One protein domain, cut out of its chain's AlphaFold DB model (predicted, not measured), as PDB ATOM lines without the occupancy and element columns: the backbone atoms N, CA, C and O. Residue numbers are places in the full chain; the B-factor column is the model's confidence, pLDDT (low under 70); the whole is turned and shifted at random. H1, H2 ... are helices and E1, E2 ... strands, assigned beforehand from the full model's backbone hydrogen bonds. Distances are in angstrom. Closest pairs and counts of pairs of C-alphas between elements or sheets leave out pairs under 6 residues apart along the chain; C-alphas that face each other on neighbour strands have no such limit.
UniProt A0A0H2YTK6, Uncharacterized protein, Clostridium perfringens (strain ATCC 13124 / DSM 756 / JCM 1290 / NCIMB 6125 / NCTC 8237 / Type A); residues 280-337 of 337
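AT A GLANCE: This is residues 280 to 337 of the 337 residues of an uncharacterized protein of Clostridium perfringens (strain ATCC 13124 / DSM 756 / JCM 1290 / NCIMB 6125 / NCTC 8237 / Type A) (UniProt A0A0H2YTK6). A small parallel sheet, E1 E2 E3, has H1 over one face; a long loop, residues 306 to 318, leads to short H2, and its residues 309 to 310 pair, parallel, with 335 to 336. The 58 printed residues run E1 H1 E2 H2 E3, mixed in class, under half in named elements. The whole is compact, radius of gyration 10.0 A, spanning 24 by 23 by 16 A.

HOW THE PARTS SIT: Start at E1, residues 282 to 285, parallel to E2, residues 302 to 305; N 283 and O 302, 2.9 A apart, are within hydrogen-bond range. H1, residues 288 to 296, is on the sheet over E1, height 9.2 A; their closest C-alphas are Val 285 and Phe 291, 5.7 A. H2, residues 319 to 323, only grazes the sheet and only just touches H1, with 3 pairs of C-alphas within 8 A, the closest Ile 295 and Val 321, 6.2 A. E3, residues 327 to 329, is parallel to E2, with N 303 and O 327 within range at 2.8 A. E1, H1, E2 and E2, H2, E3 are right-handed strand-helix-strand units, parallel neighbours joined through a helix. Every O i to N i+4 pair in both helices is within range.

IN THESE COORDINATES: Find C-alpha 282 at (144.259, 128.348, 98.227), beginning E1, 9.6 A long; H1 spans 12.5 A, E2 9.9 A, H2 6.5 A, and E3, 6.4 A, ends at C-alpha 329 at (138.977, 124.921, 106.088).

THE WHOLE: The farthest C-alphas, Lys 280 and Gly 313, are 26.6 A apart. The printed part has no cut, the E2 to H2 link is long, and no printed residue is under 70 in pLDDT.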
ATOM      1  N   LYS A 280     148.900 127.391  94.488       91.25
ATOM      2  CA  LYS A 280     147.970 128.508  94.611       91.25
ATOM      3  C   LYS A 280     147.901 128.930  96.069       91.25
ATOM      4  O   LYS A 280     148.136 128.149  96.987       91.25
ATOM      5  N   GLU A 281     147.507 130.178  96.309       91.00
ATOM      6  CA  GLU A 281     147.295 130.651  97.683       91.00
ATOM      7  C   GLU A 281     146.231 129.833  98.428       91.00
ATOM      8  O   GLU A 281     146.279 129.726  99.655       91.00
ATOM      9  N   THR A 282     145.264 129.272  97.696       92.69
ATOM     10  CA  THR A 282     144.259 128.348  98.227       92.69
ATOM     11  C   THR A 282     144.374 127.002  97.532       92.69
ATOM     12  O   THR A 282     144.059 126.902  96.347       92.69
ATOM     13  N   GLU A 283     144.755 125.975  98.288       93.94
ATOM     14  CA  GLU A 283     144.900 124.612  97.781       93.94
ATOM     15  C   GLU A 283     143.737 123.704  98.156       93.94
ATOM     16  O   GLU A 283     143.197 123.761  99.265       93.94
ATOM     17  N   LEU A 284     143.358 122.843  97.210       93.31
ATOM     18  CA  LEU A 284     142.321 121.833  97.395       93.31
ATOM     19  C   LEU A 284     142.982 120.484  97.662       93.31
ATOM     20  O   LEU A 284     143.527 119.882  96.741       93.31
ATOM     21  N   VAL A 285     142.858 119.988  98.891       93.75
ATOM     22  CA  VAL A 285     143.595 118.810  99.366       93.75
ATOM     23  C   VAL A 285     142.661 117.620  99.575       93.75
ATOM     24  O   VAL A 285     141.657 117.726 100.281       93.75
ATOM     25  N   ARG A 286     142.999 116.473  98.981       94.31
ATOM     26  CA  ARG A 286     142.195 115.234  98.984       94.31
ATOM     27  C   ARG A 286     142.836 114.080  99.740       94.31
ATOM     28  O   ARG A 286     142.176 113.079  99.977       94.31
ATOM     29  N   ASN A 287     144.122 114.152 100.057       94.12
ATOM     30  CA  ASN A 287     144.823 113.064 100.732       94.12
ATOM     31  C   ASN A 287     145.998 113.591 101.563       94.12
ATOM     32  O   ASN A 287     146.327 114.776 101.527       94.12
ATOM     33  N   LYS A 288     146.606 112.686 102.335       94.94
ATOM     34  CA  LYS A 288     147.747 112.978 103.206       94.94
ATOM     35  C   LYS A 288     148.902 113.634 102.450       94.94
ATOM     36  O   LYS A 288     149.430 114.631 102.924       94.94
ATOM     37  N   ASP A 289     149.287 113.084 101.305       92.94
ATOM     38  CA  ASP A 289     150.476 113.540 100.585       92.94
ATOM     39  C   ASP A 289     150.247 114.950 100.013       92.94
ATOM     40  O   ASP A 289     151.073 115.834 100.223       92.94
ATOM     41  N   GLU A 290     149.065 115.206  99.435       93.31
ATOM     42  CA  GLU A 290     148.643 116.550  99.015       93.31
ATOM     43  C   GLU A 290     148.651 117.548 100.187       93.31
ATOM     44  O   GLU A 290     149.038 118.702 100.012       93.31
ATOM     45  N   PHE A 291     148.250 117.118 101.391       94.56
ATOM     46  CA  PHE A 291     148.264 117.970 102.584       94.56
ATOM     47  C   PHE A 291     149.689 118.351 102.988       94.56
ATOM     48  O   PHE A 291     149.962 119.525 103.234       94.56
ATOM     49  N   LEU A 292     150.585 117.363 103.060       94.19
ATOM     50  CA  LEU A 292     151.976 117.557 103.469       94.19
ATOM     51  C   LEU A 292     152.734 118.450 102.475       94.19
ATOM     52  O   LEU A 292     153.448 119.359 102.887       94.19
ATOM     53  N   GLU A 293     152.520 118.262 101.174       93.00
ATOM     54  CA  GLU A 293     153.097 119.136 100.148       93.00
ATOM     55  C   GLU A 293     152.576 120.578 100.251       93.00
ATOM     56  O   GLU A 293     153.355 121.529 100.152       93.00
ATOM     57  N   ALA A 294     151.270 120.756 100.487       92.69
ATOM     58  CA  ALA A 294     150.658 122.079 100.590       92.69
ATOM     59  C   ALA A 294     151.196 122.878 101.789       92.69
ATOM     60  O   ALA A 294     151.492 124.062 101.645       92.69
ATOM     61  N   ILE A 295     151.374 122.249 102.957       93.25
ATOM     62  CA  ILE A 295     151.921 122.933 104.145       93.25
ATOM     63  C   ILE A 295     153.421 123.216 104.030       93.25
ATOM     64  O   ILE A 295     153.926 124.138 104.674       93.25
ATOM     65  N   ASP A 296     154.150 122.459 103.211       91.06
ATOM     66  CA  ASP A 296     155.567 122.706 102.941       91.06
ATOM     67  C   ASP A 296     155.790 123.840 101.941       91.06
ATOM     68  O   ASP A 296     156.829 124.506 101.985       91.06
ATOM     69  N   ASN A 297     154.785 124.155 101.129       90.44
ATOM     70  CA  ASN A 297     154.839 125.242 100.170       90.44
ATOM     71  C   ASN A 297     154.664 126.627 100.832       90.44
ATOM     72  O   ASN A 297     153.862 126.811 101.743       90.44
ATOM     73  N   ASN A 298     155.420 127.633 100.380       87.75
ATOM     74  CA  ASN A 298     155.371 128.989 100.948       87.75
ATOM     75  C   ASN A 298     154.270 129.879 100.341       87.75
ATOM     76  O   ASN A 298     153.904 130.892 100.949       87.75
ATOM     77  N   ILE A 299     153.760 129.510  99.163       90.00
ATOM     78  CA  ILE A 299     152.686 130.218  98.455       90.00
ATOM     79  C   ILE A 299     151.336 129.924  99.108       90.00
ATOM     80  O   ILE A 299     150.502 130.817  99.230       90.00
ATOM     81  N   VAL A 300     151.137 128.696  99.583       91.94
ATOM     82  CA  VAL A 300     149.872 128.252 100.169       91.94
ATOM     83  C   VAL A 300     149.597 128.995 101.475       91.94
ATOM     84  O   VAL A 300     150.397 128.967 102.411       91.94
ATOM     85  N   LYS A 301     148.442 129.661 101.543       94.31
ATOM     86  CA  LYS A 301     147.940 130.370 102.736       94.31
ATOM     87  C   LYS A 301     146.649 129.770 103.270       94.31
ATOM     88  O   LYS A 301     146.338 129.921 104.450       94.31
ATOM     89  N   ASN A 302     145.898 129.085 102.415       96.44
ATOM     90  CA  ASN A 302     144.641 128.448 102.760       96.44
ATOM     91  C   ASN A 302     144.627 127.023 102.205       96.44
ATOM     92  O   ASN A 302     144.986 126.790 101.054       96.44
ATOM     93  N   ILE A 303     144.169 126.074 103.011       96.12
ATOM     94  CA  ILE A 303     143.928 124.692 102.605       96.12
ATOM     95  C   ILE A 303     142.446 124.412 102.780       96.12
ATOM     96  O   ILE A 303     141.895 124.616 103.862       96.12
ATOM     97  N   LYS A 304     141.810 123.908 101.725       96.75
ATOM     98  CA  LYS A 304     140.432 123.434 101.753       96.75
ATOM     99  C   LYS A 304     140.415 121.919 101.604       96.75
ATOM    100  O   LYS A 304     140.829 121.385 100.573       96.75
ATOM    101  N   LEU A 305     139.919 121.230 102.630       96.31
ATOM    102  CA  LEU A 305     139.813 119.774 102.608       96.31
ATOM    103  C   LEU A 305     138.671 119.325 101.695       96.31
ATOM    104  O   LEU A 305     137.552 119.843 101.772       96.31
ATOM    105  N   MET A 306     138.984 118.337 100.864       96.25
ATOM    106  CA  MET A 306     138.082 117.669  99.926       96.25
ATOM    107  C   MET A 306     137.870 116.186 100.273       96.25
ATOM    108  O   MET A 306     137.052 115.533  99.630       96.25
ATOM    109  N   ASP A 307     138.598 115.666 101.262       96.44
ATOM    110  CA  ASP A 307     138.399 114.345 101.867       96.44
ATOM    111  C   ASP A 307     138.919 114.339 103.318       96.44
ATOM    112  O   ASP A 307     139.577 115.288 103.761       96.44
ATOM    113  N   ASN A 308     138.631 113.273 104.068       96.88
ATOM    114  CA  ASN A 308     139.232 113.027 105.374       96.88
ATOM    115  C   ASN A 308     140.727 112.729 105.219       96.88
ATOM    116  O   ASN A 308     141.129 111.916 104.387       96.88
ATOM    117  N   ILE A 309     141.546 113.348 106.065       96.94
ATOM    118  CA  ILE A 309     143.004 113.218 106.021       96.94
ATOM    119  C   ILE A 309     143.477 112.453 107.254       96.94
ATOM    120  O   ILE A 309     143.109 112.793 108.375       96.94
ATOM    121  N   ASP A 310     144.302 111.428 107.059       95.94
ATOM    122  CA  ASP A 310     144.944 110.680 108.141       95.94
ATOM    123  C   ASP A 310     146.425 111.066 108.221       95.94
ATOM    124  O   ASP A 310     147.204 110.749 107.319       95.94
ATOM    125  N   LEU A 311     146.789 111.793 109.279       95.81
ATOM    126  CA  LEU A 311     148.144 112.269 109.560       95.81
ATOM    127  C   LEU A 311     148.831 111.479 110.684       95.81
ATOM    128  O   LEU A 311     149.888 111.904 111.145       95.81
ATOM    129  N   ARG A 312     148.284 110.337 111.122       95.19
ATOM    130  CA  ARG A 312     148.957 109.488 112.122       95.19
ATOM    131  C   ARG A 312     150.365 109.112 111.655       95.19
ATOM    132  O   ARG A 312     150.558 108.678 110.517       95.19
ATOM    133  N   GLY A 313     151.349 109.274 112.533       93.25
ATOM    134  CA  GLY A 313     152.779 109.143 112.233       93.25
ATOM    135  C   GLY A 313     153.424 110.363 111.558       93.25
ATOM    136  O   GLY A 313     154.614 110.316 111.250       93.25
ATOM    137  N   HIS A 314     152.665 111.433 111.314       94.44
ATOM    138  CA  HIS A 314     153.110 112.714 110.752       94.44
ATOM    139  C   HIS A 314     152.587 113.904 111.577       94.44
ATOM    140  O   HIS A 314     152.447 115.020 111.078       94.44
ATOM    141  N   GLU A 315     152.293 113.682 112.856       92.69
ATOM    142  CA  GLU A 315     151.664 114.661 113.740       92.69
ATOM    143  C   GLU A 315     152.541 115.906 113.920       92.69
ATOM    144  O   GLU A 315     152.034 117.020 114.057       92.69
ATOM    145  N   SER A 316     153.866 115.723 113.873       92.56
ATOM    146  CA  SER A 316     154.844 116.811 113.935       92.56
ATOM    147  C   SER A 316     154.745 117.769 112.747       92.56
ATOM    148  O   SER A 316     154.982 118.963 112.902       92.56
ATOM    149  N   GLU A 317     154.371 117.271 111.569       93.44
ATOM    150  CA  GLU A 317     154.285 118.083 110.352       93.44
ATOM    151  C   GLU A 317     153.118 119.067 110.426       93.44
ATOM    152  O   GLU A 317     153.224 120.199 109.957       93.44
ATOM    153  N   TYR A 318     152.031 118.687 111.102       93.50
ATOM    154  CA  TYR A 318     150.872 119.558 111.281       93.50
ATOM    155  C   TYR A 318     151.211 120.855 112.033       93.50
ATOM    156  O   TYR A 318     150.534 121.863 111.833       93.50
ATOM    157  N   TYR A 319     152.282 120.891 112.840       92.44
ATOM    158  CA  TYR A 319     152.707 122.127 113.506       92.44
ATOM    159  C   TYR A 319     153.074 123.245 112.522       92.44
ATOM    160  O   TYR A 319     152.832 124.415 112.827       92.44
ATOM    161  N   LYS A 320     153.539 122.906 111.309       93.50
ATOM    162  CA  LYS A 320     153.852 123.879 110.248       93.50
ATOM    163  C   LYS A 320     152.645 124.727 109.848       93.50
ATOM    164  O   LYS A 320     152.818 125.870 109.436       93.50
ATOM    165  N   VAL A 321     151.424 124.204 110.006       93.75
ATOM    166  CA  VAL A 321     150.180 124.956 109.775       93.75
ATOM    167  C   VAL A 321     150.129 126.194 110.667       93.75
ATOM    168  O   VAL A 321     149.792 127.277 110.198       93.75
ATOM    169  N   PHE A 322     150.498 126.049 111.942       92.75
ATOM    170  CA  PHE A 322     150.517 127.159 112.890       92.75
ATOM    171  C   PHE A 322     151.718 128.074 112.656       92.75
ATOM    172  O   PHE A 322     151.554 129.289 112.663       92.75
ATOM    173  N   GLU A 323     152.902 127.509 112.401       92.81
ATOM    174  CA  GLU A 323     154.125 128.289 112.149       92.81
ATOM    175  C   GLU A 323     154.008 129.194 110.919       92.81
ATOM    176  O   GLU A 323     154.507 130.317 110.924       92.81
ATOM    177  N   LYS A 324     153.344 128.711 109.863       92.50
ATOM    178  CA  LYS A 324     153.150 129.436 108.602       92.50
ATOM    179  C   LYS A 324     151.816 130.185 108.521       92.50
ATOM    180  O   LYS A 324     151.504 130.734 107.466       92.50
ATOM    181  N   GLU A 325     151.032 130.190 109.603       94.50
ATOM    182  CA  GLU A 325     149.702 130.809 109.681       94.50
ATOM    183  C   GLU A 325     148.730 130.344 108.573       94.50
ATOM    184  O   GLU A 325     147.906 131.111 108.068       94.50
ATOM    185  N   ILE A 326     148.811 129.066 108.186       94.75
ATOM    186  CA  ILE A 326     147.955 128.479 107.150       94.75
ATOM    187  C   ILE A 326     146.553 128.254 107.718       94.75
ATOM    188  O   ILE A 326     146.360 127.578 108.731       94.75
ATOM    189  N   LYS A 327     145.536 128.775 107.031       96.12
ATOM    190  CA  LYS A 327     144.134 128.542 107.395       96.12
ATOM    191  C   LYS A 327     143.660 127.216 106.815       96.12
ATOM    192  O   LYS A 327     143.694 127.029 105.605       96.12
ATOM    193  N   VAL A 328     143.172 126.313 107.665       95.56
ATOM    194  CA  VAL A 328     142.620 125.019 107.232       95.56
ATOM    195  C   VAL A 328     141.097 125.040 107.345       95.56
ATOM    196  O   VAL A 328     140.548 124.968 108.445       95.56
ATOM    197  N   ASP A 329     140.419 125.112 106.203       94.69
ATOM    198  CA  ASP A 329     138.977 124.921 106.088       94.69
ATOM    199  C   ASP A 329     138.664 123.430 105.928       94.69
ATOM    200  O   ASP A 329     138.963 122.797 104.910       94.69
ATOM    201  N   LYS A 330     138.057 122.866 106.969       90.12
ATOM    202  CA  LYS A 330     137.737 121.442 107.041       90.12
ATOM    203  C   LYS A 330     136.464 121.070 106.277       90.12
ATOM    204  O   LYS A 330     136.278 119.890 105.992       90.12
ATOM    205  N   ASN A 331     135.592 122.021 105.925       85.88
ATOM    206  CA  ASN A 331     134.233 121.734 105.442       85.88
ATOM    207  C   ASN A 331     133.533 120.656 106.312       85.88
ATOM    208  O   ASN A 331     133.370 120.845 107.515       85.88
ATOM    209  N   ASN A 332     133.159 119.518 105.709       89.50
ATOM    210  CA  ASN A 332     132.553 118.344 106.357       89.50
ATOM    211  C   ASN A 332     133.560 117.208 106.633       89.50
ATOM    212  O   ASN A 332     133.157 116.089 106.952       89.50
ATOM    213  N   TYR A 333     134.855 117.469 106.469       95.94
ATOM    214  CA  TYR A 333     135.925 116.489 106.614       95.94
ATOM    215  C   TYR A 333     136.691 116.693 107.921       95.94
ATOM    216  O   TYR A 333     136.551 117.707 108.606       95.94
ATOM    217  N   HIS A 334     137.514 115.719 108.292       93.81
ATOM    218  CA  HIS A 334     138.358 115.809 109.477       93.81
ATOM    219  C   HIS A 334     139.795 115.389 109.187       93.81
ATOM    220  O   HIS A 334     140.080 114.675 108.228       93.81
ATOM    221  N   ILE A 335     140.693 115.857 110.053       95.00
ATOM    222  CA  ILE A 335     142.084 115.422 110.105       95.00
ATOM    223  C   ILE A 335     142.201 114.508 111.318       95.00
ATOM    224  O   ILE A 335     141.934 114.948 112.440       95.00
ATOM    225  N   THR A 336     142.547 113.250 111.080       95.00
ATOM    226  CA  THR A 336     142.897 112.291 112.127       95.00
ATOM    227  C   THR A 336     144.378 112.445 112.427       95.00
ATOM    228  O   THR A 336     145.189 112.470 111.504       95.00
ATOM    229  N   MET A 337     144.701 112.576 113.709       91.88
ATOM    230  CA  MET A 337     146.056 112.711 114.240       91.88
ATOM    231  C   MET A 337     146.364 111.516 115.126       91.88
ATOM    232  O   MET A 337     145.409 110.968 115.728       91.88
TER     233      MET A 337